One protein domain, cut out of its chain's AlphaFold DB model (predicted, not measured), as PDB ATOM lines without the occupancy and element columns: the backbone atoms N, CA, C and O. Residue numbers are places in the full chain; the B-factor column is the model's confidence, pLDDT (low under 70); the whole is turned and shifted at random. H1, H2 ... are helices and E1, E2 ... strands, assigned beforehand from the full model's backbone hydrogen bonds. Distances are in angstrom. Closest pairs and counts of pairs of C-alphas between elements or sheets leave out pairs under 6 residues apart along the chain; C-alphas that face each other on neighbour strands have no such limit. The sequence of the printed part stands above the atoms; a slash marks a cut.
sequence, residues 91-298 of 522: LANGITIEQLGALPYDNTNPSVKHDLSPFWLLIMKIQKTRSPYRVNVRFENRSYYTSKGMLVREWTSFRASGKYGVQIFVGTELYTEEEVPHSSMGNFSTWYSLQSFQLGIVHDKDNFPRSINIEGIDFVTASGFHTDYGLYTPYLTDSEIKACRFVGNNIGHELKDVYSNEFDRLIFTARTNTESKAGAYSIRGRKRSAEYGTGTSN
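Overview. This is residues 91 to 298 of the 522 residues of an uncharacterized protein of Proteus vulgaris (UniProt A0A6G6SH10). The chain is wound in stacked turns, a solenoid of strands: three parallel sheets make the walls of a three-sided coil, and H1 caps the end where E1, E2 and E3 lie. The small hairpin of E6 and E7 is set off from the stack. The printed part has 208 residues, with one named helix, H1, then seventeen named strands, E1 to E17; the sheets run E1 E4 E9 E12 E15, E2 E5 E10 E13 E16 and E3 E8 E11 E14 E17, with the antiparallel pair E6 E7. The class is mostly strand, though under half of the residues, 99 of 208, are in named elements. The whole is compact, with a radius of gyration of the C-alphas of 16.0 A, and spans 53 by 42 by 33 A.

Arrangement. Residues 91 to 116 hold no named element; residues 95 to 96 pair, parallel, with residues 137 to 138 of E1, residues 135 to 139. In H1, residues 117 to 130, every O i to N i+4 pair is within hydrogen-bond range. E2, residues 143 to 148, runs on into E3, residues 150 to 152, at 79 degrees. H1 is on the sheet of E3 but only grazes it, Trp 120 and Leu 151 having the closest C-alphas of H1 and E3, 5.5 A apart. E4, residues 156 to 160, is parallel to E1, with N 137 and O 157 2.8 A apart. E5, residues 166 to 173, is parallel to E2, with N 169 and O 144 2.8 A apart. E6, residues 183 to 185, and E7, residues 188 to 190, form a hairpin, with N 190 and O 183 2.8 A apart. E8, residues 197 to 201, is parallel to E3, with N 150 and O 198 2.9 A apart. E9, residues 213 to 215, runs on into E10, residues 217 to 221, at 73 degrees. E11, residues 227 to 237, bends by 57 degrees at residue 230. E12, residues 240 to 242, runs on into E13, residues 245 to 247, at 69 degrees. E14, residues 249 to 259, is parallel to E11, with N 254 and O 231 2.9 A apart. E15, residues 262 to 264, runs on into E16, residues 267 to 269, at 68 degrees. E17, residues 281 to 285, is an edge strand parallel to E14, with N 284 and O 253 2.8 A apart.

Along the chain. H1 begins at C-alpha 117, (179.460, 152.998, 54.293), and is 20.4 A long. E5 measures 20.9 A, E11 23.7 A and E14 23.5 A. E17 ends at C-alpha 285, (193.196, 170.744, 38.977).

Size, cuts and confidence. The two C-alphas farthest apart, those of Thr 108 and Glu 291, are 52.6 A apart. The printed part has no cut. The links E8 to E9 and E16 to E17 are long, 11 residues each. pLDDT is under 70 at residues 162 to 163, 272 to 278 and 290 to 291.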
ATOM      1  N   LEU A  91     164.851 167.246  59.560       82.44
ATOM      2  CA  LEU A  91     166.136 167.033  58.885       82.44
ATOM      3  C   LEU A  91     166.881 168.349  58.573       82.44
ATOM      4  O   LEU A  91     168.109 168.352  58.469       82.44
ATOM      5  N   ALA A  92     166.169 169.479  58.481       77.50
ATOM      6  CA  ALA A  92     166.769 170.805  58.343       77.50
ATOM      7  C   ALA A  92     167.345 171.349  59.669       77.50
ATOM      8  O   ALA A  92     168.298 172.124  59.645       77.50
ATOM      9  N   ASN A  93     166.826 170.919  60.820       79.50
ATOM     10  CA  ASN A  93     167.400 171.221  62.137       79.50
ATOM     11  C   ASN A  93     168.530 170.242  62.490       79.50
ATOM     12  O   ASN A  93     169.498 170.621  63.154       79.50
ATOM     13  N   GLY A  94     168.454 169.030  61.947       84.69
ATOM     14  CA  GLY A  94     169.531 168.061  61.856       84.69
ATOM     15  C   GLY A  94     169.301 166.802  62.679       84.69
ATOM     16  O   GLY A  94     168.676 166.840  63.731       84.69
ATOM     17  N   ILE A  95     169.845 165.701  62.176       91.44
ATOM     18  CA  ILE A  95     169.824 164.372  62.792       91.44
ATOM     19  C   ILE A  95     171.242 163.948  63.157       91.44
ATOM     20  O   ILE A  95     172.201 164.440  62.569       91.44
ATOM     21  N   THR A  96     171.396 163.030  64.097       91.38
ATOM     22  CA  THR A  96     172.673 162.347  64.346       91.38
ATOM     23  C   THR A  96     172.731 161.040  63.572       91.38
ATOM     24  O   THR A  96     171.699 160.438  63.271       91.38
ATOM     25  N   ILE A  97     173.932 160.579  63.236       91.50
ATOM     26  CA  ILE A  97     174.077 159.313  62.512       91.50
ATOM     27  C   ILE A  97     173.664 158.111  63.385       91.50
ATOM     28  O   ILE A  97     173.139 157.118  62.884       91.50
ATOM     29  N   GLU A  98     173.789 158.224  64.708       91.81
ATOM     30  CA  GLU A  98     173.321 157.241  65.690       91.81
ATOM     31  C   GLU A  98     171.800 157.094  65.699       91.81
ATOM     32  O   GLU A  98     171.304 155.989  65.902       91.81
ATOM     33  N   GLN A  99     171.045 158.168  65.435       92.31
ATOM     34  CA  GLN A  99     169.586 158.088  65.268       92.31
ATOM     35  C   GLN A  99     169.178 157.246  64.051       92.31
ATOM     36  O   GLN A  99     168.026 156.829  63.964       92.31
ATOM     37  N   LEU A 100     170.103 156.975  63.127       91.75
ATOM     38  CA  LEU A 100     169.888 156.070  61.997       91.75
ATOM     39  C   LEU A 100     170.352 154.638  62.290       91.75
ATOM     40  O   LEU A 100     170.077 153.739  61.498       91.75
ATOM     41  N   GLY A 101     171.043 154.423  63.413       92.50
ATOM     42  CA  GLY A 101     171.585 153.132  63.820       92.50
ATOM     43  C   GLY A 101     173.082 152.966  63.598       92.50
ATOM     44  O   GLY A 101     173.579 151.844  63.697       92.50
ATOM     45  N   ALA A 102     173.825 154.037  63.319       92.31
ATOM     46  CA  ALA A 102     175.277 153.954  63.362       92.31
ATOM     47  C   ALA A 102     175.779 153.720  64.791       92.31
ATOM     48  O   ALA A 102     175.182 154.177  65.768       92.31
ATOM     49  N   LEU A 103     176.906 153.022  64.894       91.06
ATOM     50  CA  LEU A 103     177.600 152.775  66.149       91.06
ATOM     51  C   LEU A 103     178.998 153.394  66.088       91.06
ATOM     52  O   LEU A 103     179.634 153.355  65.030       91.06
ATOM     53  N   PRO A 104     179.488 153.961  67.202       89.00
ATOM     54  CA  PRO A 104     180.846 154.463  67.262       89.00
ATOM     55  C   PRO A 104     181.848 153.317  67.125       89.00
ATOM     56  O   PRO A 104     181.581 152.166  67.471       89.00
ATOM     57  N   TYR A 105     183.029 153.663  66.640       87.31
ATOM     58  CA  TYR A 105     184.171 152.772  66.588       87.31
ATOM     59  C   TYR A 105     184.953 152.839  67.903       87.31
ATOM     60  O   TYR A 105     185.297 153.923  68.381       87.31
ATOM     61  N   ASP A 106     185.232 151.671  68.480       82.00
ATOM     62  CA  ASP A 106     186.037 151.542  69.689       82.00
ATOM     63  C   ASP A 106     187.519 151.367  69.330       82.00
ATOM     64  O   ASP A 106     187.979 150.282  68.971       82.00
ATOM     65  N   ASN A 107     188.288 152.444  69.487       71.88
ATOM     66  CA  ASN A 107     189.732 152.443  69.245       71.88
ATOM     67  C   ASN A 107     190.509 151.498  70.183       71.88
ATOM     68  O   ASN A 107     191.662 151.180  69.892       71.88
ATOM     69  N   THR A 108     189.919 151.054  71.299       78.25
ATOM     70  CA  THR A 108     190.547 150.099  72.228       78.25
ATOM     71  C   THR A 108     190.345 148.645  71.806       78.25
ATOM     72  O   THR A 108     191.125 147.779  72.207       78.25
ATOM     73  N   ASN A 109     189.363 148.376  70.939       78.94
ATOM     74  CA  ASN A 109     189.111 147.061  70.366       78.94
ATOM     75  C   ASN A 109     188.927 147.141  68.837       78.94
ATOM     76  O   ASN A 109     187.824 146.944  68.322       78.94
ATOM     77  N   PRO A 110     190.021 147.346  68.079       74.31
ATOM     78  CA  PRO A 110     189.978 147.580  66.633       74.31
ATOM     79  C   PRO A 110     189.476 146.385  65.800       74.31
ATOM     80  O   PRO A 110     189.332 146.492  64.579       74.31
ATOM     81  N   SER A 111     189.227 145.235  66.439       77.75
ATOM     82  CA  SER A 111     188.619 144.066  65.802       77.75
ATOM     83  C   SER A 111     187.112 144.227  65.567       77.75
ATOM     84  O   SER A 111     186.575 143.619  64.641       77.75
ATOM     85  N   VAL A 112     186.435 145.076  66.350       80.56
ATOM     86  CA  VAL A 112     185.000 145.347  66.212       80.56
ATOM     87  C   VAL A 112     184.813 146.598  65.360       80.56
ATOM     88  O   VAL A 112     185.108 147.713  65.783       80.56
ATOM     89  N   LYS A 113     184.328 146.409  64.132       83.69
ATOM     90  CA  LYS A 113     184.131 147.487  63.158       83.69
ATOM     91  C   LYS A 113     182.667 147.572  62.759       83.69
ATOM     92  O   LYS A 113     182.128 146.636  62.173       83.69
ATOM     93  N   HIS A 114     182.047 148.709  63.048       90.69
ATOM     94  CA  HIS A 114     180.715 149.046  62.561       90.69
ATOM     95  C   HIS A 114     180.868 149.978  61.365       90.69
ATOM     96  O   HIS A 114     181.323 151.109  61.515       90.69
ATOM     97  N   ASP A 115     180.572 149.467  60.173       94.12
ATOM     98  CA  ASP A 115     180.817 150.186  58.927       94.12
ATOM     99  C   ASP A 115     179.754 151.260  58.661       94.12
ATOM    100  O   ASP A 115     178.563 150.960  58.565       94.12
ATOM    101  N   LEU A 116     180.196 152.511  58.496       95.56
ATOM    102  CA  LEU A 116     179.328 153.620  58.105       95.56
ATOM    103  C   LEU A 116     178.989 153.678  56.608       95.56
ATOM    104  O   LEU A 116     178.107 154.450  56.230       95.56
ATOM    105  N   SER A 117     179.644 152.891  55.749       95.88
ATOM    106  CA  SER A 117     179.460 152.998  54.293       95.88
ATOM    107  C   SER A 117     177.994 152.887  53.822       95.88
ATOM    108  O   SER A 117     177.590 153.690  52.972       95.88
ATOM    109  N   PRO A 118     177.130 152.027  54.411       96.44
ATOM    110  CA  PRO A 118     175.726 151.956  54.005       96.44
ATOM    111  C   PRO A 118     174.927 153.216  54.367       96.44
ATOM    112  O   PRO A 118     173.959 153.554  53.686       96.44
ATOM    113  N   PHE A 119     175.337 153.950  55.408       96.88
ATOM    114  CA  PHE A 119     174.676 155.187  55.826       96.88
ATOM    115  C   PHE A 119     174.958 156.333  54.855       96.88
ATOM    116  O   PHE A 119     174.051 157.110  54.563       96.88
ATOM    117  N   TRP A 120     176.168 156.416  54.292       96.81
ATOM    118  CA  TRP A 120     176.477 157.395  53.242       96.81
ATOM    119  C   TRP A 120     175.593 157.185  52.013       96.81
ATOM    120  O   TRP A 120     175.024 158.143  51.486       96.81
ATOM    121  N   LEU A 121     175.407 155.925  51.605       96.31
ATOM    122  CA  LEU A 121     174.506 155.563  50.510       96.31
ATOM    123  C   LEU A 121     173.050 155.903  50.832       96.31
ATOM    124  O   LEU A 121     172.357 156.459  49.980       96.31
ATOM    125  N   LEU A 122     172.590 155.599  52.048       96.12
ATOM    126  CA  LEU A 122     171.242 155.924  52.507       96.12
ATOM    127  C   LEU A 122     170.982 157.436  52.447       96.12
ATOM    128  O   LEU A 122     170.032 157.872  51.797       96.12
ATOM    129  N   ILE A 123     171.861 158.239  53.059       96.06
ATOM    130  CA  ILE A 123     171.751 159.705  53.086       96.06
ATOM    131  C   ILE A 123     171.764 160.266  51.660       96.06
ATOM    132  O   ILE A 123     170.918 161.089  51.317       96.06
ATOM    133  N   MET A 124     172.665 159.787  50.797       95.12
ATOM    134  CA  MET A 124     172.735 160.210  49.397       95.12
ATOM    135  C   MET A 124     171.441 159.894  48.629       95.12
ATOM    136  O   MET A 124     170.939 160.750  47.892       95.12
ATOM    137  N   LYS A 125     170.897 158.678  48.776       94.00
ATOM    138  CA  LYS A 125     169.665 158.242  48.096       94.00
ATOM    139  C   LYS A 125     168.457 159.057  48.552       94.00
ATOM    140  O   LYS A 125     167.681 159.507  47.714       94.00
ATOM    141  N   ILE A 126     168.344 159.319  49.849       93.12
ATOM    142  CA  ILE A 126     167.274 160.153  50.409       93.12
ATOM    143  C   ILE A 126     167.431 161.610  49.972       93.12
ATOM    144  O   ILE A 126     166.456 162.254  49.592       93.12
ATOM    145  N   GLN A 127     168.652 162.142  49.946       93.75
ATOM    146  CA  GLN A 127     168.875 163.498  49.456       93.75
ATOM    147  C   GLN A 127     168.482 163.639  47.980       93.75
ATOM    148  O   GLN A 127     167.921 164.661  47.584       93.75
ATOM    149  N   LYS A 128     168.719 162.609  47.158       92.38
ATOM    150  CA  LYS A 128     168.299 162.597  45.750       92.38
ATOM    151  C   LYS A 128     166.786 162.761  45.589       92.38
ATOM    152  O   LYS A 128     166.363 163.468  44.682       92.38
ATOM    153  N   THR A 129     165.978 162.139  46.446       89.69
ATOM    154  CA  THR A 129     164.509 162.237  46.366       89.69
ATOM    155  C   THR A 129     163.962 163.519  46.990       89.69
ATOM    156  O   THR A 129     162.848 163.926  46.667       89.69
ATOM    157  N   ARG A 130     164.738 164.168  47.864       88.69
ATOM    158  CA  ARG A 130     164.326 165.363  48.614       88.69
ATOM    159  C   ARG A 130     164.903 166.677  48.094       88.69
ATOM    160  O   ARG A 130     164.486 167.721  48.585       88.69
ATOM    161  N   SER A 131     165.855 166.668  47.163       86.06
ATOM    162  CA  SER A 131     166.433 167.903  46.613       86.06
ATOM    163  C   SER A 131     165.315 168.853  46.132       86.06
ATOM    164  O   SER A 131     164.409 168.391  45.433       86.06
ATOM    165  N   PRO A 132     165.316 170.149  46.515       88.81
ATOM    166  CA  PRO A 132     166.403 170.914  47.144       88.81
ATOM    167  C   PRO A 132     166.314 171.064  48.683       88.81
ATOM    168  O   PRO A 132     166.933 171.962  49.255       88.81
ATOM    169  N   TYR A 133     165.538 170.240  49.392       89.69
ATOM    170  CA  TYR A 133     165.423 170.337  50.853       89.69
ATOM    171  C   TYR A 133     166.667 169.777  51.549       89.69
ATOM    172  O   TYR A 133     167.076 168.643  51.291       89.69
ATOM    173  N   ARG A 134     167.256 170.574  52.450       90.25
ATOM    174  CA  ARG A 134     168.530 170.256  53.105       90.25
ATOM    175  C   ARG A 134     168.414 169.096  54.095       90.25
ATOM    176  O   ARG A 134     167.513 169.093  54.935       90.25
ATOM    177  N   VAL A 135     169.384 168.184  54.060       94.06
ATOM    178  CA  VAL A 135     169.627 167.190  55.115       94.06
ATOM    179  C   VAL A 135     170.856 167.609  55.913       94.06
ATOM    180  O   VAL A 135     171.958 167.697  55.374       94.06
ATOM    181  N   ASN A 136     170.675 167.875  57.207       94.56
ATOM    182  CA  ASN A 136     171.774 168.141  58.127       94.56
ATOM    183  C   ASN A 136     172.035 166.906  58.987       94.56
ATOM    184  O   ASN A 136     171.169 166.466  59.737       94.56
ATOM    185  N   VAL A 137     173.249 166.384  58.915       94.38
ATOM    186  CA  VAL A 137     173.747 165.308  59.763       94.38
ATOM    187  C   VAL A 137     174.777 165.896  60.718       94.38
ATOM    188  O   VAL A 137     175.723 166.578  60.320       94.38
ATOM    189  N   ARG A 138     174.571 165.664  62.005       91.56
ATOM    190  CA  ARG A 138     175.456 166.065  63.087       91.56
ATOM    191  C   ARG A 138     176.180 164.843  63.613       91.56
ATOM    192  O   ARG A 138     175.626 163.747  63.646       91.56
ATOM    193  N   PHE A 139     177.398 165.058  64.070       89.56
ATOM    194  CA  PHE A 139     178.171 164.033  64.741       89.56
ATOM    195  C   PHE A 139     178.435 164.436  66.186       89.56
ATOM    196  O   PHE A 139     178.820 165.576  66.482       89.56
ATOM    197  N   GLU A 140     178.254 163.476  67.081       84.81
ATOM    198  CA  GLU A 140     178.774 163.572  68.437       84.81
ATOM    199  C   GLU A 140     180.302 163.415  68.414       84.81
ATOM    200  O   GLU A 140     180.847 162.807  67.498       84.81
ATOM    201  N   ASN A 141     181.007 163.967  69.406       86.62
ATOM    202  CA  ASN A 141     182.470 163.872  69.482       86.62
ATOM    203  C   ASN A 141     182.911 162.424  69.766       86.62
ATOM    204  O   ASN A 141     182.990 161.997  70.921       86.62
ATOM    205  N   ARG A 142     183.102 161.654  68.692       86.88
ATOM    206  CA  ARG A 142     183.342 160.209  68.693       86.88
ATOM    207  C   ARG A 142     184.224 159.811  67.510       86.88
ATOM    208  O   ARG A 142     184.451 160.585  66.576       86.88
ATOM    209  N   SER A 143     184.696 158.570  67.549       91.19
ATOM    210  CA  SER A 143     185.344 157.921  66.413       91.19
ATOM    211  C   SER A 143     184.364 157.010  65.680       91.19
ATOM    212  O   SER A 143     183.505 156.395  66.309       91.19
ATOM    213  N   TYR A 144     184.526 156.878  64.366       93.50
ATOM    214  CA  TYR A 144     183.768 155.944  63.533       93.50
ATOM    215  C   TYR A 144     184.674 155.235  62.534       93.50
ATOM    216  O   TYR A 144     185.770 155.706  62.228       93.50
ATOM    217  N   TYR A 145     184.194 154.118  61.997       94.00
ATOM    218  CA  TYR A 145     184.860 153.373  60.941       94.00
ATOM    219  C   TYR A 145     183.989 153.348  59.689       94.00
ATOM    220  O   TYR A 145     182.770 153.201  59.761       94.00
ATOM    221  N   THR A 146     184.611 153.458  58.524       95.56
ATOM    222  CA  THR A 146     183.936 153.254  57.250       95.56
ATOM    223  C   THR A 146     184.850 152.511  56.286       95.56
ATOM    224  O   THR A 146     186.028 152.839  56.172       95.56
ATOM    225  N   SER A 147     184.343 151.479  55.618       95.25
ATOM    226  CA  SER A 147     185.105 150.696  54.636       95.25
ATOM    227  C   SER A 147     185.350 151.470  53.334       95.25
ATOM    228  O   SER A 147     186.409 151.316  52.723       95.25
ATOM    229  N   LYS A 148     184.400 152.342  52.959       96.88
ATOM    230  CA  LYS A 148     184.378 153.175  51.746       96.88
ATOM    231  C   LYS A 148     184.313 154.660  52.110       96.88
ATOM    232  O   LYS A 148     183.790 155.025  53.158       96.88
ATOM    233  N   GLY A 149     184.794 155.532  51.228       96.69
ATOM    234  CA  GLY A 149     184.778 156.986  51.433       96.69
ATOM    235  C   GLY A 149     183.397 157.585  51.700       96.69
ATOM    236  O   GLY A 149     182.391 157.082  51.205       96.69
ATOM    237  N   MET A 150     183.330 158.709  52.416       97.69
ATOM    238  CA  MET A 150     182.068 159.427  52.621       97.69
ATOM    239  C   MET A 150     181.564 160.016  51.297       97.69
ATOM    240  O   MET A 150     182.285 160.760  50.630       97.69
ATOM    241  N   LEU A 151     180.317 159.708  50.933       95.94
ATOM    242  CA  LEU A 151     179.637 160.276  49.766       95.94
ATOM    243  C   LEU A 151     178.765 161.451  50.175       95.94
ATOM    244  O   LEU A 151     177.989 161.361  51.127       95.94
ATOM    245  N   VAL A 152     178.840 162.530  49.406       96.69
ATOM    246  CA  VAL A 152     178.037 163.725  49.646       96.69
ATOM    247  C   VAL A 152     177.386 164.186  48.353       96.69
ATOM    248  O   VAL A 152     178.013 164.206  47.298       96.69
ATOM    249  N   ARG A 153     176.117 164.578  48.439       95.31
ATOM    250  CA  ARG A 153     175.325 165.134  47.338       95.31
ATOM    251  C   ARG A 153     174.877 166.552  47.691       95.31
ATOM    252  O   ARG A 153     174.960 166.953  48.852       95.31
ATOM    253  N   GLU A 154     174.411 167.305  46.695       96.06
ATOM    254  CA  GLU A 154     173.874 168.656  46.896       96.06
ATOM    255  C   GLU A 154     172.879 168.752  48.061       96.06
ATOM    256  O   GLU A 154     172.181 167.787  48.370       96.06
ATOM    257  N   TRP A 155     172.816 169.922  48.697       95.75
ATOM    258  CA  TRP A 155     171.947 170.212  49.844       95.75
ATOM    259  C   TRP A 155     172.164 169.292  51.055       95.75
ATOM    260  O   TRP A 155     171.279 169.150  51.896       95.75
ATOM    261  N   THR A 156     173.354 168.708  51.202       96.50
ATOM    262  CA  THR A 156     173.711 167.925  52.393       96.50
ATOM    263  C   THR A 156     174.676 168.703  53.273       96.50
ATOM    264  O   THR A 156     175.573 169.395  52.794       96.50
ATOM    265  N   SER A 157     174.513 168.607  54.587       96.19
ATOM    266  CA  SER A 157     175.450 169.178  55.548       96.19
ATOM    267  C   SER A 157     175.888 168.139  56.566       96.19
ATOM    268  O   SER A 157     175.051 167.433  57.112       96.19
ATOM    269  N   PHE A 158     177.184 168.082  56.846       95.56
ATOM    270  CA  PHE A 158     177.789 167.205  57.843       95.56
ATOM    271  C   PHE A 158     178.595 168.057  58.820       95.56
ATOM    272  O   PHE A 158     179.525 168.744  58.404       95.56
ATOM    273  N   ARG A 159     178.233 168.053  60.106       93.56
ATOM    274  CA  ARG A 159     178.875 168.917  61.113       93.56
ATOM    275  C   ARG A 159     179.249 168.153  62.373       93.56
ATOM    276  O   ARG A 159     178.380 167.599  63.045       93.56
ATOM    277  N   ALA A 160     180.530 168.170  62.713       89.75
ATOM    278  CA  ALA A 160     181.025 167.737  64.013       89.75
ATOM    279  C   ALA A 160     180.988 168.886  65.033       89.75
ATOM    280  O   ALA A 160     181.043 170.065  64.677       89.75
ATOM    281  N   SER A 161     180.923 168.547  66.320       76.81
ATOM    282  CA  SER A 161     181.095 169.535  67.390       76.81
ATOM    283  C   SER A 161     182.581 169.870  67.578       76.81
ATOM    284  O   SER A 161     183.355 169.074  68.096       76.81
ATOM    285  N   GLY A 162     182.984 171.074  67.165       65.25
ATOM    286  CA  GLY A 162     184.359 171.562  67.310       65.25
ATOM    287  C   GLY A 162     185.305 171.174  66.167       65.25
ATOM    288  O   GLY A 162     184.977 170.401  65.267       65.25
ATOM    289  N   LYS A 163     186.508 171.759  66.188       63.75
ATOM    290  CA  LYS A 163     187.545 171.547  65.167       63.75
ATOM    291  C   LYS A 163     188.136 170.143  65.303       63.75
ATOM    292  O   LYS A 163     188.698 169.839  66.352       63.75
ATOM    293  N   TYR A 164     188.061 169.336  64.241       74.00
ATOM    294  CA  TYR A 164     188.461 167.919  64.260       74.00
ATOM    295  C   TYR A 164     187.749 167.131  65.369       74.00
ATOM    296  O   TYR A 164     188.333 166.249  65.993       74.00
ATOM    297  N   GLY A 165     186.497 167.504  65.647       75.50
ATOM    298  CA  GLY A 165     185.710 166.945  66.739       75.50
ATOM    299  C   GLY A 165     185.287 165.501  66.506       75.50
ATOM    300  O   GLY A 165     184.833 164.858  67.437       75.50
ATOM    301  N   VAL A 166     185.411 164.984  65.283       90.69
ATOM    302  CA  VAL A 166     185.072 163.599  64.935       90.69
ATOM    303  C   VAL A 166     186.183 163.008  64.107       90.69
ATOM    304  O   VAL A 166     186.636 163.637  63.153       90.69
ATOM    305  N   GLN A 167     186.565 161.779  64.433       92.88
ATOM    306  CA  GLN A 167     187.545 161.027  63.664       92.88
ATOM    307  C   GLN A 167     186.872 159.880  62.914       92.88
ATOM    308  O   GLN A 167     186.216 159.034  63.517       92.88
ATOM    309  N   ILE A 168     187.056 159.828  61.599       94.31
ATOM    310  CA  ILE A 168     186.561 158.754  60.741       94.31
ATOM    311  C   ILE A 168     187.759 157.977  60.203       94.31
ATOM    312  O   ILE A 168     188.568 158.502  59.435       94.31
ATOM    313  N   PHE A 169     187.850 156.708  60.592       93.38
ATOM    314  CA  PHE A 169     188.805 155.762  60.037       93.38
ATOM    315  C   PHE A 169     188.280 155.233  58.707       93.38
ATOM    316  O   PHE A 169     187.259 154.547  58.676       93.38
ATOM    317  N   VAL A 170     188.973 155.562  57.620       94.19
ATOM    318  CA  VAL A 170     188.531 155.269  56.253       94.19
ATOM    319  C   VAL A 170     189.324 154.096  55.674       94.19
ATOM    320  O   VAL A 170     190.558 154.112  55.651       94.19
ATOM    321  N   GLY A 171     188.607 153.070  55.222       92.12
ATOM    322  CA  GLY A 171     189.127 151.959  54.431       92.12
ATOM    323  C   GLY A 171     189.362 152.340  52.967       92.12
ATOM    324  O   GLY A 171     189.148 153.474  52.548       92.12
ATOM    325  N   THR A 172     189.839 151.386  52.173       92.31
ATOM    326  CA  THR A 172     190.182 151.603  50.755       92.31
ATOM    327  C   THR A 172     189.226 150.893  49.801       92.31
ATOM    328  O   THR A 172     189.554 150.723  48.627       92.31
ATOM    329  N   GLU A 173     188.081 150.416  50.289       95.50
ATOM    330  CA  GLU A 173     187.100 149.757  49.431       95.50
ATOM    331  C   GLU A 173     186.452 150.767  48.479       95.50
ATOM    332  O   GLU A 173     186.289 151.950  48.792       95.50
ATOM    333  N   LEU A 174     186.087 150.278  47.295       96.88
ATOM    334  CA  LEU A 174     185.453 151.071  46.250       96.88
ATOM    335  C   LEU A 174     183.938 150.890  46.305       96.88
ATOM    336  O   LEU A 174     183.433 149.817  46.645       96.88
ATOM    337  N   TYR A 175     183.210 151.936  45.927       97.38
ATOM    338  CA  TYR A 175     181.803 151.780  45.577       97.38
ATOM    339  C   TYR A 175     181.681 150.955  44.293       97.38
ATOM    340  O   TYR A 175     182.539 151.028  43.420       97.38
ATOM    341  N   THR A 176     180.631 150.159  44.149       97.44
ATOM    342  CA  THR A 176     180.332 149.499  42.874       97.44
ATOM    343  C   THR A 176     179.538 150.439  41.964       97.44
ATOM    344  O   THR A 176     178.908 151.391  42.430       97.44
ATOM    345  N   GLU A 177     179.516 150.157  40.658       96.38
ATOM    346  CA  GLU A 177     178.639 150.881  39.718       96.38
ATOM    347  C   GLU A 177     177.146 150.704  40.041       96.38
ATOM    348  O   GLU A 177     176.333 151.548  39.674       96.38
ATOM    349  N   GLU A 178     176.767 149.634  40.742       95.69
ATOM    350  CA  GLU A 178     175.388 149.423  41.195       95.69
ATOM    351  C   GLU A 178     175.043 150.310  42.401       95.69
ATOM    352  O   GLU A 178     173.925 150.817  42.509       95.69
ATOM    353  N   GLU A 179     176.000 150.525  43.309       95.69
ATOM    354  CA  GLU A 179     175.819 151.379  44.486       95.69
ATOM    355  C   GLU A 179     175.812 152.867  44.119       95.69
ATOM    356  O   GLU A 179     174.946 153.620  44.581       95.69
ATOM    357  N   VAL A 180     176.780 153.284  43.298       96.12
ATOM    358  CA  VAL A 180     176.943 154.660  42.823       96.12
ATOM    359  C   VAL A 180     177.254 154.630  41.327       96.12
ATOM    360  O   VAL A 180     178.425 154.592  40.941       96.12
ATOM    361  N   PRO A 181     176.217 154.676  40.473       95.25
ATOM    362  CA  PRO A 181     176.414 154.730  39.034       95.25
ATOM    363  C   PRO A 181     177.265 155.932  38.635       95.25
ATOM    364  O   PRO A 181     177.121 157.027  39.196       95.25
ATOM    365  N   HIS A 182     178.121 155.750  37.633       95.56
ATOM    366  CA  HIS A 182     178.808 156.873  37.012       95.56
ATOM    367  C   HIS A 182     177.817 157.925  36.487       95.56
ATOM    368  O   HIS A 182     176.656 157.660  36.165       95.56
ATOM    369  N   SER A 183     178.307 159.153  36.382       95.62
ATOM    370  CA  SER A 183     177.540 160.310  35.927       95.62
ATOM    371  C   SER A 183     178.375 161.135  34.953       95.62
ATOM    372  O   SER A 183     179.590 160.947  34.878       95.62
ATOM    373  N   SER A 184     177.763 162.041  34.192       93.81
ATOM    374  CA  SER A 184     178.468 162.834  33.178       93.81
ATOM    375  C   SER A 184     178.167 164.324  33.273       93.81
ATOM    376  O   SER A 184     177.063 164.712  33.637       93.81
ATOM    377  N   MET A 185     179.142 165.152  32.904       90.94
ATOM    378  CA  MET A 185     178.972 166.588  32.670       90.94
ATOM    379  C   MET A 185     179.407 166.889  31.234       90.94
ATOM    380  O   MET A 185     180.606 166.927  30.929       90.94
ATOM    381  N   GLY A 186     178.444 167.039  30.331       88.31
ATOM    382  CA  GLY A 186     178.669 166.968  28.892       88.31
ATOM    383  C   GLY A 186     179.264 165.611  28.505       88.31
ATOM    384  O   GLY A 186     178.756 164.560  28.890       88.31
ATOM    385  N   ASN A 187     180.390 165.632  27.789       86.81
ATOM    386  CA  ASN A 187     181.079 164.424  27.310       86.81
ATOM    387  C   ASN A 187     182.086 163.834  28.318       86.81
ATOM    388  O   ASN A 187     182.870 162.955  27.962       86.81
ATOM    389  N   PHE A 188     182.107 164.326  29.559       88.88
ATOM    390  CA  PHE A 188     183.059 163.893  30.583       88.88
ATOM    391  C   PHE A 188     182.369 163.034  31.634       88.88
ATOM    392  O   PHE A 188     181.513 163.531  32.364       88.88
ATOM    393  N   SER A 189     182.767 161.766  31.732       92.19
ATOM    394  CA  SER A 189     182.237 160.836  32.731       92.19
ATOM    395  C   SER A 189     183.047 160.848  34.029       92.19
ATOM    396  O   SER A 189     184.283 160.888  34.030       92.19
ATOM    397  N   THR A 190     182.336 160.736  35.143       94.44
ATOM    398  CA  THR A 190     182.861 160.560  36.495       94.44
ATOM    399  C   THR A 190     182.513 159.164  36.982       94.44
ATOM    400  O   THR A 190     181.343 158.861  37.196       94.44
ATOM    401  N   TRP A 191     183.539 158.340  37.186       95.19
ATOM    402  CA  TRP A 191     183.417 156.959  37.649       95.19
ATOM    403  C   TRP A 191     183.842 156.865  39.115       95.19
ATOM    404  O   TRP A 191     185.036 156.900  39.413       95.19
ATOM    405  N   TYR A 192     182.874 156.772  40.028       95.50
ATOM    406  CA  TYR A 192     183.149 156.636  41.466       95.50
ATOM    407  C   TYR A 192     183.648 155.235  41.823       95.50
ATOM    408  O   TYR A 192     184.378 155.075  42.794       95.50
ATOM    409  N   SER A 193     183.308 154.235  41.009       95.88
ATOM    410  CA  SER A 193     183.701 152.845  41.236       95.88
ATOM    411  C   SER A 193     185.163 152.522  40.957       95.88
ATOM    412  O   SER A 193     185.638 151.440  41.289       95.88
ATOM    413  N   LEU A 194     185.889 153.455  40.342       95.25
ATOM    414  CA  LEU A 194     187.293 153.285  39.968       95.25
ATOM    415  C   LEU A 194     188.244 154.033  40.904       95.25
ATOM    416  O   LEU A 194     189.434 154.129  40.608       95.25
ATOM    417  N   GLN A 195     187.721 154.655  41.961       93.94
ATOM    418  CA  GLN A 195     188.456 155.634  42.751       93.94
ATOM    419  C   GLN A 195     188.126 155.516  44.230       93.94
ATOM    420  O   GLN A 195     186.962 155.545  44.626       93.94
ATOM    421  N   SER A 196     189.163 155.443  45.055       96.06
ATOM    422  CA  SER A 196     189.037 155.521  46.507       96.06
ATOM    423  C   SER A 196     189.220 156.966  46.972       96.06
ATOM    424  O   SER A 196     190.114 157.686  46.523       96.06
ATOM    425  N   PHE A 197     188.381 157.419  47.896       97.31
ATOM    426  CA  PHE A 197     188.457 158.768  48.452       97.31
ATOM    427  C   PHE A 197     188.083 158.767  49.930       97.31
ATOM    428  O   PHE A 197     187.410 157.852  50.390       97.31
ATOM    429  N   GLN A 198     188.502 159.784  50.683       97.88
ATOM    430  CA  GLN A 198     188.017 159.972  52.057       97.88
ATOM    431  C   GLN A 198     186.670 160.701  52.059       97.88
ATOM    432  O   GLN A 198     185.741 160.285  52.750       97.88
ATOM    433  N   LEU A 199     186.548 161.729  51.216       98.38
ATOM    434  CA  LEU A 199     185.311 162.454  50.939       98.38
ATOM    435  C   LEU A 199     185.149 162.644  49.429       98.38
ATOM    436  O   LEU A 199     186.039 163.188  48.776       98.38
ATOM    437  N   GLY A 200     184.010 162.222  48.879       97.88
ATOM    438  CA  GLY A 200     183.680 162.347  47.459       97.88
ATOM    439  C   GLY A 200     182.353 163.066  47.230       97.88
ATOM    440  O   GLY A 200     181.349 162.758  47.875       97.88
ATOM    441  N   ILE A 201     182.345 164.010  46.288       97.75
ATOM    442  CA  ILE A 201     181.133 164.726  45.880       97.75
ATOM    443  C   ILE A 201     180.489 164.034  44.681       97.75
ATOM    444  O   ILE A 201     181.097 163.920  43.615       97.75
ATOM    445  N   VAL A 202     179.236 163.621  44.855       96.94
ATOM    446  CA  VAL A 202     178.417 162.968  43.836       96.94
ATOM    447  C   VAL A 202     177.550 163.990  43.115       96.94
ATOM    448  O   VAL A 202     176.844 164.781  43.742       96.94
ATOM    449  N   HIS A 203     177.543 163.913  41.788       95.88
ATOM    450  CA  HIS A 203     176.717 164.746  40.919       95.88
ATOM    451  C   HIS A 203     175.789 163.909  40.037       95.88
ATOM    452  O   HIS A 203     176.122 162.790  39.635       95.88
ATOM    453  N   ASP A 204     174.634 164.473  39.695       93.69
ATOM    454  CA  ASP A 204     173.780 163.926  38.642       93.69
ATOM    455  C   ASP A 204     174.254 164.402  37.264       93.69
ATOM    456  O   ASP A 204     175.147 165.250  37.145       93.69
ATOM    457  N   LYS A 205     173.688 163.801  36.215       95.06
ATOM    458  CA  LYS A 205     174.041 164.139  34.843       95.06
ATOM    459  C   LYS A 205     173.751 165.616  34.581       95.06
ATOM    460  O   LYS A 205     172.635 166.069  34.823       95.06
ATOM    461  N   ASP A 206     174.755 166.327  34.079       93.25
ATOM    462  CA  ASP A 206     174.687 167.736  33.682       93.25
ATOM    463  C   ASP A 206     174.189 168.682  34.795       93.25
ATOM    464  O   ASP A 206     173.668 169.762  34.520       93.25
ATOM    465  N   ASN A 207     174.353 168.290  36.065       93.06
ATOM    466  CA  ASN A 207     173.936 169.079  37.221       93.06
ATOM    467  C   ASN A 207     175.092 169.243  38.209       93.06
ATOM    468  O   ASN A 207     175.674 168.261  38.670       93.06
ATOM    469  N   PHE A 208     175.410 170.490  38.555       93.62
ATOM    470  CA  PHE A 208     176.458 170.783  39.524       93.62
ATOM    471  C   PHE A 208     175.939 170.602  40.950       93.62
ATOM    472  O   PHE A 208     174.925 171.203  41.316       93.62
ATOM    473  N   PRO A 209     176.630 169.805  41.779       96.06
ATOM    474  CA  PRO A 209     176.236 169.639  43.161       96.06
ATOM    475  C   PRO A 209     176.551 170.924  43.933       96.06
ATOM    476  O   PRO A 209     177.631 171.494  43.777       96.06
ATOM    477  N   ARG A 210     175.598 171.377  44.752       96.50
ATOM    478  CA  ARG A 210     175.646 172.681  45.420       96.50
ATOM    479  C   ARG A 210     175.156 172.675  46.855       96.50
ATOM    480  O   ARG A 210     174.523 171.710  47.282       96.50
ATOM    481  N   SER A 211     175.380 173.770  47.579       96.06
ATOM    482  CA  SER A 211     174.875 173.953  48.945       96.06
ATOM    483  C   SER A 211     175.341 172.853  49.908       96.06
ATOM    484  O   SER A 211     174.588 172.440  50.798       96.06
ATOM    485  N   ILE A 212     176.560 172.349  49.708       97.81
ATOM    486  CA  ILE A 212     177.179 171.322  50.544       97.81
ATOM    487  C   ILE A 212     177.978 172.003  51.649       97.81
ATOM    488  O   ILE A 212     178.851 172.811  51.355       97.81
ATOM    489  N   ASN A 213     177.714 171.639  52.908       97.06
ATOM    490  CA  ASN A 213     178.438 172.192  54.055       97.06
ATOM    491  C   ASN A 213     179.070 171.080  54.893       97.06
ATOM    492  O   ASN A 213     178.351 170.344  55.569       97.06
ATOM    493  N   ILE A 214     180.395 170.976  54.903       97.19
ATOM    494  CA  ILE A 214     181.126 169.973  55.693       97.19
ATOM    495  C   ILE A 214     181.996 170.677  56.722       97.19
ATOM    496  O   ILE A 214     182.759 171.571  56.362       97.19
ATOM    497  N   GLU A 215     181.912 170.268  57.985       96.19
ATOM    498  CA  GLU A 215     182.657 170.921  59.058       96.19
ATOM    499  C   GLU A 215     183.191 169.953  60.118       96.19
ATOM    500  O   GLU A 215     182.443 169.154  60.688       96.19
ATOM    501  N   GLY A 216     184.480 170.098  60.442       95.31
ATOM    502  CA  GLY A 216     185.059 169.593  61.692       95.31
ATOM    503  C   GLY A 216     185.426 168.106  61.712       95.31
ATOM    504  O   GLY A 216     185.558 167.543  62.797       95.31
ATOM    505  N   ILE A 217     185.597 167.465  60.553       96.31
ATOM    506  CA  ILE A 217     185.829 166.014  60.450       96.31
ATOM    507  C   ILE A 217     187.308 165.705  60.170       96.31
ATOM    508  O   ILE A 217     187.933 166.306  59.295       96.31
ATOM    509  N   ASP A 218     187.867 164.748  60.905       95.69
ATOM    510  CA  ASP A 218     189.212 164.201  60.730       95.69
ATOM    511  C   ASP A 218     189.155 162.823  60.058       95.69
ATOM    512  O   ASP A 218     188.770 161.834  60.676       95.69
ATOM    513  N   PHE A 219     189.538 162.752  58.787       95.88
ATOM    514  CA  PHE A 219     189.613 161.515  58.018       95.88
ATOM    515  C   PHE A 219     191.022 160.928  58.079       95.88
ATOM    516  O   PHE A 219     191.998 161.580  57.696       95.88
ATOM    517  N   VAL A 220     191.125 159.669  58.505       92.62
ATOM    518  CA  VAL A 220     192.409 158.983  58.696       92.62
ATOM    519  C   VAL A 220     192.347 157.588  58.082       92.62
ATOM    520  O   VAL A 220     191.464 156.802  58.417       92.62
ATOM    521  N   THR A 221     193.275 157.247  57.188       89.50
ATOM    522  CA  THR A 221     193.427 155.851  56.741       89.50
ATOM    523  C   THR A 221     194.234 155.030  57.745       89.50
ATOM    524  O   THR A 221     195.010 155.555  58.547       89.50
ATOM    525  N   ALA A 222     194.073 153.706  57.711       75.06
ATOM    526  CA  ALA A 222     194.913 152.817  58.506       75.06
ATOM    527  C   ALA A 222     196.398 152.906  58.090       75.06
ATOM    528  O   ALA A 222     196.738 153.203  56.944       75.06
ATOM    529  N   SER A 223     197.291 152.609  59.038       71.19
ATOM    530  CA  SER A 223     198.745 152.556  58.834       71.19
ATOM    531  C   SER A 223     199.116 151.714  57.602       71.19
ATOM    532  O   SER A 223     198.680 150.572  57.487       71.19
ATOM    533  N   GLY A 224     199.915 152.277  56.691       71.81
ATOM    534  CA  GLY A 224     200.363 151.607  55.460       71.81
ATOM    535  C   GLY A 224     199.375 151.652  54.285       71.81
ATOM    536  O   GLY A 224     199.765 151.335  53.163       71.81
ATOM    537  N   PHE A 225     198.137 152.105  54.501       83.75
ATOM    538  CA  PHE A 225     197.129 152.282  53.454       83.75
ATOM    539  C   PHE A 225     196.953 153.756  53.083       83.75
ATOM    540  O   PHE A 225     197.174 154.657  53.896       83.75
ATOM    541  N   HIS A 226     196.510 154.001  51.854       90.31
ATOM    542  CA  HIS A 226     196.092 155.321  51.403       90.31
ATOM    543  C   HIS A 226     194.911 155.221  50.439       90.31
ATOM    544  O   HIS A 226     194.770 154.224  49.732       90.31
ATOM    545  N   THR A 227     194.092 156.267  50.384       94.00
ATOM    546  CA  THR A 227     193.117 156.460  49.302       94.00
ATOM    547  C   THR A 227     193.777 157.143  48.102       94.00
ATOM    548  O   THR A 227     194.885 157.686  48.208       94.00
ATOM    549  N   ASP A 228     193.113 157.145  46.948       95.06
ATOM    550  CA  ASP A 228     193.550 157.932  45.792       95.06
ATOM    551  C   ASP A 228     193.421 159.424  46.097       95.06
ATOM    552  O   ASP A 228     194.350 160.187  45.827       95.06
ATOM    553  N   TYR A 229     192.310 159.818  46.726       97.31
ATOM    554  CA  TYR A 229     191.996 161.210  47.042       97.31
ATOM    555  C   TYR A 229     191.668 161.417  48.526       97.31
ATOM    556  O   TYR A 229     191.002 160.591  49.152       97.31
ATOM    557  N   GLY A 230     192.090 162.541  49.106       97.69
ATOM    558  CA  GLY A 230     191.527 163.022  50.368       97.69
ATOM    559  C   GLY A 230     190.135 163.585  50.107       97.69
ATOM    560  O   GLY A 230     189.123 163.017  50.516       97.69
ATOM    561  N   LEU A 231     190.098 164.654  49.317       98.44
ATOM    562  CA  LEU A 231     188.895 165.319  48.846       98.44
ATOM    563  C   LEU A 231     188.763 165.155  47.325       98.44
ATOM    564  O   LEU A 231     189.582 165.670  46.565       98.44
ATOM    565  N   TYR A 232     187.722 164.454  46.879       97.81
ATOM    566  CA  TYR A 232     187.390 164.281  45.468       97.81
ATOM    567  C   TYR A 232     186.181 165.145  45.089       97.81
ATOM    568  O   TYR A 232     185.034 164.809  45.389       97.81
ATOM    569  N   THR A 233     186.437 166.270  44.419       96.06
ATOM    570  CA  THR A 233     185.418 167.230  43.960       96.06
ATOM    571  C   THR A 233     185.451 167.334  42.434       96.06
ATOM    572  O   THR A 233     185.944 168.327  41.895       96.06
ATOM    573  N   PRO A 234     184.963 166.322  41.690       93.88
ATOM    574  CA  PRO A 234     184.922 166.410  40.232       93.88
ATOM    575  C   PRO A 234     184.101 167.629  39.786       93.88
ATOM    576  O   PRO A 234     184.542 168.374  38.918       93.88
ATOM    577  N   TYR A 235     182.970 167.879  40.446       95.38
ATOM    578  CA  TYR A 235     182.133 169.056  40.240       95.38
ATOM    579  C   TYR A 235     181.634 169.559  41.590       95.38
ATOM    580  O   TYR A 235     181.321 168.736  42.451       95.38
ATOM    581  N   LEU A 236     181.575 170.878  41.784       96.88
ATOM    582  CA  LEU A 236     181.063 171.495  43.013       96.88
ATOM    583  C   LEU A 236     180.778 172.987  42.809       96.88
ATOM    584  O   LEU A 236     181.606 173.687  42.225       96.88
ATOM    585  N   THR A 237     179.664 173.486  43.339       97.12
ATOM    586  CA  THR A 237     179.398 174.929  43.413       97.12
ATOM    587  C   THR A 237     178.794 175.380  44.731       97.12
ATOM    588  O   THR A 237     178.168 174.580  45.417       97.12
ATOM    589  N   ASP A 238     178.944 176.658  45.080       97.12
ATOM    590  CA  ASP A 238     178.224 177.326  46.176       97.12
ATOM    591  C   ASP A 238     178.232 176.503  47.475       97.12
ATOM    592  O   ASP A 238     177.189 176.226  48.078       97.12
ATOM    593  N   SER A 239     179.409 175.998  47.838       98.31
ATOM    594  CA  SER A 239     179.591 175.037  48.925       98.31
ATOM    595  C   SER A 239     180.752 175.422  49.835       98.31
ATOM    596  O   SER A 239     181.707 176.081  49.425       98.31
ATOM    597  N   GLU A 240     180.675 174.969  51.084       98.19
ATOM    598  CA  GLU A 240     181.639 175.275  52.136       98.19
ATOM    599  C   GLU A 240     182.196 173.986  52.756       98.19
ATOM    600  O   GLU A 240     181.458 173.146  53.275       98.19
ATOM    601  N   ILE A 241     183.518 173.830  52.758       98.00
ATOM    602  CA  ILE A 241     184.204 172.736  53.458       98.00
ATOM    603  C   ILE A 241     185.207 173.366  54.415       98.00
ATOM    604  O   ILE A 241     186.142 174.049  53.993       98.00
ATOM    605  N   LYS A 242     184.996 173.158  55.717       96.69
ATOM    606  CA  LYS A 242     185.682 173.897  56.777       96.69
ATOM    607  C   LYS A 242     186.262 172.974  57.839       96.69
ATOM    608  O   LYS A 242     185.635 172.012  58.266       96.69
ATOM    609  N   ALA A 243     187.457 173.300  58.321       96.19
ATOM    610  CA  ALA A 243     188.059 172.664  59.492       96.19
ATOM    611  C   ALA A 243     188.140 171.121  59.414       96.19
ATOM    612  O   ALA A 243     188.003 170.446  60.437       96.19
ATOM    613  N   CYS A 244     188.382 170.570  58.221       97.25
ATOM    614  CA  CYS A 244     188.573 169.133  58.017       97.25
ATOM    615  C   CYS A 244     190.055 168.775  57.871       97.25
ATOM    616  O   CYS A 244     190.870 169.585  57.416       97.25
ATOM    617  N   ARG A 245     190.411 167.550  58.261       96.31
ATOM    618  CA  ARG A 245     191.751 166.989  58.067       96.31
ATOM    619  C   ARG A 245     191.660 165.686  57.277       96.31
ATOM    620  O   ARG A 245     190.741 164.907  57.486       96.31
ATOM    621  N   PHE A 246     192.606 165.480  56.368       96.62
ATOM    622  CA  PHE A 246     192.658 164.365  55.427       96.62
ATOM    623  C   PHE A 246     194.052 163.739  55.472       96.62
ATOM    624  O   PHE A 246     195.001 164.280  54.897       96.62
ATOM    625  N   VAL A 247     194.189 162.616  56.177       94.31
ATOM    626  CA  VAL A 247     195.473 161.936  56.400       94.31
ATOM    627  C   VAL A 247     195.513 160.607  55.658       94.31
ATOM    628  O   VAL A 247     194.619 159.779  55.832       94.31
ATOM    629  N   GLY A 248     196.577 160.383  54.885       92.94
ATOM    630  CA  GLY A 248     196.809 159.120  54.184       92.94
ATOM    631  C   GLY A 248     196.139 159.050  52.818       92.94
ATOM    632  O   GLY A 248     195.333 158.163  52.557       92.94
ATOM    633  N   ASN A 249     196.471 159.979  51.927       93.88
ATOM    634  CA  ASN A 249     195.914 160.032  50.576       93.88
ATOM    635  C   ASN A 249     196.997 160.356  49.545       93.88
ATOM    636  O   ASN A 249     197.974 161.057  49.821       93.88
ATOM    637  N   ASN A 250     196.843 159.807  48.341       93.38
ATOM    638  CA  ASN A 250     197.809 160.012  47.271       93.38
ATOM    639  C   ASN A 250     197.725 161.429  46.688       93.38
ATOM    640  O   ASN A 250     198.753 162.043  46.391       93.38
ATOM    641  N   ILE A 251     196.506 161.942  46.542       95.69
ATOM    642  CA  ILE A 251     196.208 163.307  46.120       95.69
ATOM    643  C   ILE A 251     195.364 163.967  47.208       95.69
ATOM    644  O   ILE A 251     194.313 163.440  47.569       95.69
ATOM    645  N   GLY A 252     195.801 165.115  47.724       97.25
ATOM    646  CA  GLY A 252     195.069 165.820  48.781       97.25
ATOM    647  C   GLY A 252     193.677 166.231  48.311       97.25
ATOM    648  O   GLY A 252     192.674 165.738  48.825       97.25
ATOM    649  N   HIS A 253     193.621 167.073  47.282       97.94
ATOM    650  CA  HIS A 253     192.378 167.579  46.703       97.94
ATOM    651  C   HIS A 253     192.392 167.474  45.177       97.94
ATOM    652  O   HIS A 253     193.196 168.113  44.504       97.94
ATOM    653  N   GLU A 254     191.489 166.676  44.618       96.38
ATOM    654  CA  GLU A 254     191.246 166.608  43.176       96.38
ATOM    655  C   GLU A 254     190.020 167.448  42.815       96.38
ATOM    656  O   GLU A 254     188.914 167.169  43.285       96.38
ATOM    657  N   LEU A 255     190.207 168.429  41.933       94.06
ATOM    658  CA  LEU A 255     189.127 169.234  41.367       94.06
ATOM    659  C   LEU A 255     189.146 169.189  39.834       94.06
ATOM    660  O   LEU A 255     190.214 169.191  39.225       94.06
ATOM    661  N   LYS A 256     187.971 169.121  39.193       91.25
ATOM    662  CA  LYS A 256     187.874 169.149  37.718       91.25
ATOM    663  C   LYS A 256     187.112 170.347  37.184       91.25
ATOM    664  O   LYS A 256     187.537 170.881  36.171       91.25
ATOM    665  N   ASP A 257     186.006 170.736  37.809       92.81
ATOM    666  CA  ASP A 257     185.301 171.981  37.501       92.81
ATOM    667  C   ASP A 257     184.482 172.441  38.711       92.81
ATOM    668  O   ASP A 257     183.414 171.898  39.004       92.81
ATOM    669  N   VAL A 258     185.030 173.392  39.465       94.75
ATOM    670  CA  VAL A 258     184.463 173.843  40.742       94.75
ATOM    671  C   VAL A 258     184.332 175.363  40.781       94.75
ATOM    672  O   VAL A 258     185.268 176.067  40.404       94.75
ATOM    673  N   TYR A 259     183.205 175.908  41.239       93.75
ATOM    674  CA  TYR A 259     183.034 177.361  41.287       93.75
ATOM    675  C   TYR A 259     182.325 177.911  42.519       93.75
ATOM    676  O   TYR A 259     181.461 177.265  43.086       93.75
ATOM    677  N   SER A 260     182.697 179.118  42.947       96.19
ATOM    678  CA  SER A 260     182.051 179.808  44.078       96.19
ATOM    679  C   SER A 260     182.093 179.027  45.403       96.19
ATOM    680  O   SER A 260     181.133 179.046  46.169       96.19
ATOM    681  N   ASN A 261     183.192 178.317  45.681       98.31
ATOM    682  CA  ASN A 261     183.332 177.511  46.900       98.31
ATOM    683  C   ASN A 261     184.278 178.139  47.923       98.31
ATOM    684  O   ASN A 261     185.252 178.807  47.564       98.31
ATOM    685  N   GLU A 262     184.044 177.831  49.198       98.44
ATOM    686  CA  GLU A 262     184.940 178.163  50.303       98.44
ATOM    687  C   GLU A 262     185.557 176.891  50.900       98.44
ATOM    688  O   GLU A 262     184.867 176.023  51.442       98.44
ATOM    689  N   PHE A 263     186.881 176.806  50.838       98.56
ATOM    690  CA  PHE A 263     187.693 175.785  51.486       98.56
ATOM    691  C   PHE A 263     188.506 176.461  52.596       98.56
ATOM    692  O   PHE A 263     189.477 177.161  52.312       98.56
ATOM    693  N   ASP A 264     188.117 176.284  53.860       98.25
ATOM    694  CA  ASP A 264     188.782 176.934  55.002       98.25
ATOM    695  C   ASP A 264     189.386 175.915  55.971       98.25
ATOM    696  O   ASP A 264     188.731 174.969  56.410       98.25
ATOM    697  N   ARG A 265     190.640 176.132  56.374       96.69
ATOM    698  CA  ARG A 265     191.363 175.305  57.356       96.69
ATOM    699  C   ARG A 265     191.379 173.817  57.001       96.69
ATOM    700  O   ARG A 265     191.292 172.971  57.898       96.69
ATOM    701  N   LEU A 266     191.495 173.501  55.712       98.00
ATOM    702  CA  LEU A 266     191.635 172.123  55.247       98.00
ATOM    703  C   LEU A 266     193.088 171.682  55.339       98.00
ATOM    704  O   LEU A 266     193.964 172.301  54.740       98.00
ATOM    705  N   ILE A 267     193.342 170.616  56.091       96.81
ATOM    706  CA  ILE A 267     194.693 170.091  56.292       96.81
ATOM    707  C   ILE A 267     194.816 168.746  55.596       96.81
ATOM    708  O   ILE A 267     194.123 167.794  55.946       96.81
ATOM    709  N   PHE A 268     195.723 168.661  54.637       96.75
ATOM    710  CA  PHE A 268     196.019 167.455  53.885       96.75
ATOM    711  C   PHE A 268     197.409 166.953  54.259       96.75
ATOM    712  O   PHE A 268     198.387 167.704  54.225       96.75
ATOM    713  N   THR A 269     197.508 165.676  54.605       93.88
ATOM    714  CA  THR A 269     198.771 165.023  54.940       93.88
ATOM    715  C   THR A 269     198.863 163.719  54.168       93.88
ATOM    716  O   THR A 269     198.082 162.794  54.397       93.88
ATOM    717  N   ALA A 270     199.836 163.623  53.264       89.62
ATOM    718  CA  ALA A 270     199.972 162.466  52.385       89.62
ATOM    719  C   ALA A 270     200.144 161.146  53.153       89.62
ATOM    720  O   ALA A 270     199.630 160.103  52.749       89.62
ATOM    721  N   ARG A 271     200.878 161.171  54.268       77.06
ATOM    722  CA  ARG A 271     201.339 159.963  54.956       77.06
ATOM    723  C   ARG A 271     200.670 159.764  56.307       77.06
ATOM    724  O   ARG A 271     200.535 160.695  57.090       77.06
ATOM    725  N   THR A 272     200.361 158.506  56.606       67.12
ATOM    726  CA  THR A 272     200.029 158.035  57.959       67.12
ATOM    727  C   THR A 272     201.271 157.570  58.726       67.12
ATOM    728  O   THR A 272     201.243 157.525  59.952       67.12
ATOM    729  N   ASN A 273     202.365 157.231  58.023       62.06
ATOM    730  CA  ASN A 273     203.642 156.762  58.580       62.06
ATOM    731  C   ASN A 273     204.798 156.809  57.538       62.06
ATOM    732  O   ASN A 273     204.632 157.270  56.406       62.06
ATOM    733  N   THR A 274     205.983 156.297  57.894       54.22
ATOM    734  CA  THR A 274     207.178 156.251  57.022       54.22
ATOM    735  C   THR A 274     207.070 155.306  55.819       54.22
ATOM    736  O   THR A 274     207.778 155.518  54.833       54.22
ATOM    737  N   GLU A 275     206.198 154.301  55.874       53.12
ATOM    738  CA  GLU A 275     206.053 153.242  54.862       53.12
ATOM    739  C   GLU A 275     205.138 153.644  53.694       53.12
ATOM    740  O   GLU A 275     205.231 153.069  52.610       53.12
ATOM    741  N   SER A 276     204.279 154.651  53.885       57.75
ATOM    742  CA  SER A 276     203.323 155.078  52.860       57.75
ATOM    743  C   SER A 276     204.008 155.608  51.587       57.75
ATOM    744  O   SER A 276     204.896 156.469  51.641       57.75
ATOM    745  N   LYS A 277     203.560 155.100  50.427       66.19
ATOM    746  CA  LYS A 277     203.937 155.558  49.071       66.19
ATOM    747  C   LYS A 277     203.040 156.686  48.536       66.19
ATOM    748  O   LYS A 277     203.213 157.099  47.393       66.19
ATOM    749  N   ALA A 278     202.099 157.168  49.343       68.62
ATOM    750  CA  ALA A 278     201.211 158.268  49.000       68.62
ATOM    751  C   ALA A 278     201.953 159.614  48.897       68.62
ATOM    752  O   ALA A 278     203.073 159.761  49.400       68.62
ATOM    753  N   GLY A 279     201.296 160.607  48.293       78.56
ATOM    754  CA  GLY A 279     201.757 161.994  48.268       78.56
ATOM    755  C   GLY A 279     202.278 162.450  46.916       78.56
ATOM    756  O   GLY A 279     203.336 163.070  46.848       78.56
ATOM    757  N   ALA A 280     201.552 162.162  45.839       87.00
ATOM    758  CA  ALA A 280     201.895 162.669  44.518       87.00
ATOM    759  C   ALA A 280     201.622 164.179  44.411       87.00
ATOM    760  O   ALA A 280     202.548 164.938  44.139       87.00
ATOM    761  N   TYR A 281     200.383 164.616  44.668       92.12
ATOM    762  CA  TYR A 281     199.943 166.011  44.495       92.12
ATOM    763  C   TYR A 281     199.158 166.492  45.714       92.12
ATOM    764  O   TYR A 281     198.279 165.783  46.194       92.12
ATOM    765  N   SER A 282     199.413 167.706  46.195       95.00
ATOM    766  CA  SER A 282     198.594 168.292  47.258       95.00
ATOM    767  C   SER A 282     197.227 168.725  46.734       95.00
ATOM    768  O   SER A 282     196.201 168.384  47.316       95.00
ATOM    769  N   ILE A 283     197.208 169.403  45.587       97.00
ATOM    770  CA  ILE A 283     196.005 169.753  44.835       97.00
ATOM    771  C   ILE A 283     196.250 169.402  43.376       97.00
ATOM    772  O   ILE A 283     197.318 169.692  42.835       97.00
ATOM    773  N   ARG A 284     195.264 168.820  42.707       95.69
ATOM    774  CA  ARG A 284     195.328 168.590  41.271       95.69
ATOM    775  C   ARG A 284     194.049 169.085  40.612       95.69
ATOM    776  O   ARG A 284     192.969 168.540  40.820       95.69
ATOM    777  N   GLY A 285     194.210 170.140  39.822       93.00
ATOM    778  CA  GLY A 285     193.196 170.744  38.977       93.00
ATOM    779  C   GLY A 285     193.589 170.611  37.514       93.00
ATOM    780  O   GLY A 285     194.592 171.187  37.112       93.00
ATOM    781  N   ARG A 286     192.847 169.831  36.721       84.75
ATOM    782  CA  ARG A 286     193.146 169.617  35.293       84.75
ATOM    783  C   ARG A 286     192.055 170.181  34.404       84.75
ATOM    784  O   ARG A 286     190.868 169.988  34.679       84.75
ATOM    785  N   LYS A 287     192.462 170.825  33.312       77.12
ATOM    786  CA  LYS A 287     191.538 171.396  32.334       77.12
ATOM    787  C   LYS A 287     190.775 170.264  31.641       77.12
ATOM    788  O   LYS A 287     191.373 169.248  31.284       77.12
ATOM    789  N   ARG A 288     189.462 170.417  31.431       72.44
ATOM    790  CA  ARG A 288     188.636 169.370  30.793       72.44
ATOM    791  C   ARG A 288     188.748 169.400  29.269       72.44
ATOM    792  O   ARG A 288     188.847 168.356  28.632       72.44
ATOM    793  N   SER A 289     188.766 170.593  28.681       72.81
ATOM    794  CA  SER A 289     189.044 170.829  27.256       72.81
ATOM    795  C   SER A 289     189.574 172.247  27.057       72.81
ATOM    796  O   SER A 289     189.605 173.013  28.009       72.81
ATOM    797  N   ALA A 290     189.935 172.651  25.835       68.81
ATOM    798  CA  ALA A 290     190.365 174.024  25.551       68.81
ATOM    799  C   ALA A 290     189.369 175.115  26.015       68.81
ATOM    800  O   ALA A 290     189.808 176.213  26.358       68.81
ATOM    801  N   GLU A 291     188.077 174.800  26.104       67.81
ATOM    802  CA  GLU A 291     187.000 175.740  26.453       67.81
ATOM    803  C   GLU A 291     186.590 175.682  27.935       67.81
ATOM    804  O   GLU A 291     186.018 176.641  28.445       67.81
ATOM    805  N   TYR A 292     186.900 174.590  28.645       71.25
ATOM    806  CA  TYR A 292     186.454 174.369  30.027       71.25
ATOM    807  C   TYR A 292     187.641 174.270  30.989       71.25
ATOM    808  O   TYR A 292     188.364 173.267  30.998       71.25
ATOM    809  N   GLY A 293     187.815 175.322  31.796       81.00
ATOM    810  CA  GLY A 293     188.781 175.413  32.893       81.00
ATOM    811  C   GLY A 293     188.497 174.460  34.059       81.00
ATOM    812  O   GLY A 293     187.561 173.662  34.004       81.00
ATOM    813  N   THR A 294     189.305 174.550  35.119       90.44
ATOM    814  CA  THR A 294     189.116 173.739  36.338       90.44
ATOM    815  C   THR A 294     188.259 174.432  37.405       90.44
ATOM    816  O   THR A 294     187.918 173.837  38.427       90.44
ATOM    817  N   GLY A 295     187.853 175.680  37.173       91.94
ATOM    818  CA  GLY A 295     186.924 176.358  38.067       91.94
ATOM    819  C   GLY A 295     187.058 177.871  38.100       91.94
ATOM    820  O   GLY A 295     187.986 178.428  37.515       91.94
ATOM    821  N   THR A 296     186.162 178.533  38.830       94.38
ATOM    822  CA  THR A 296     186.212 179.985  39.052       94.38
ATOM    823  C   THR A 296     185.793 180.389  40.462       94.38
ATOM    824  O   THR A 296     184.939 179.746  41.056       94.38
ATOM    825  N   SER A 297     186.315 181.496  40.991       96.12
ATOM    826  CA  SER A 297     185.767 182.121  42.207       96.12
ATOM    827  C   SER A 297     185.842 181.240  43.460       96.12
ATOM    828  O   SER A 297     184.951 181.279  44.305       96.12
ATOM    829  N   ASN A 298     186.889 180.423  43.588       97.94
ATOM    830  CA  ASN A 298     187.108 179.593  44.772       97.94
ATOM    831  C   ASN A 298     188.028 180.305  45.769       97.94
ATOM    832  O   ASN A 298     188.999 180.961  45.382       97.94
TER     833      ASN A 298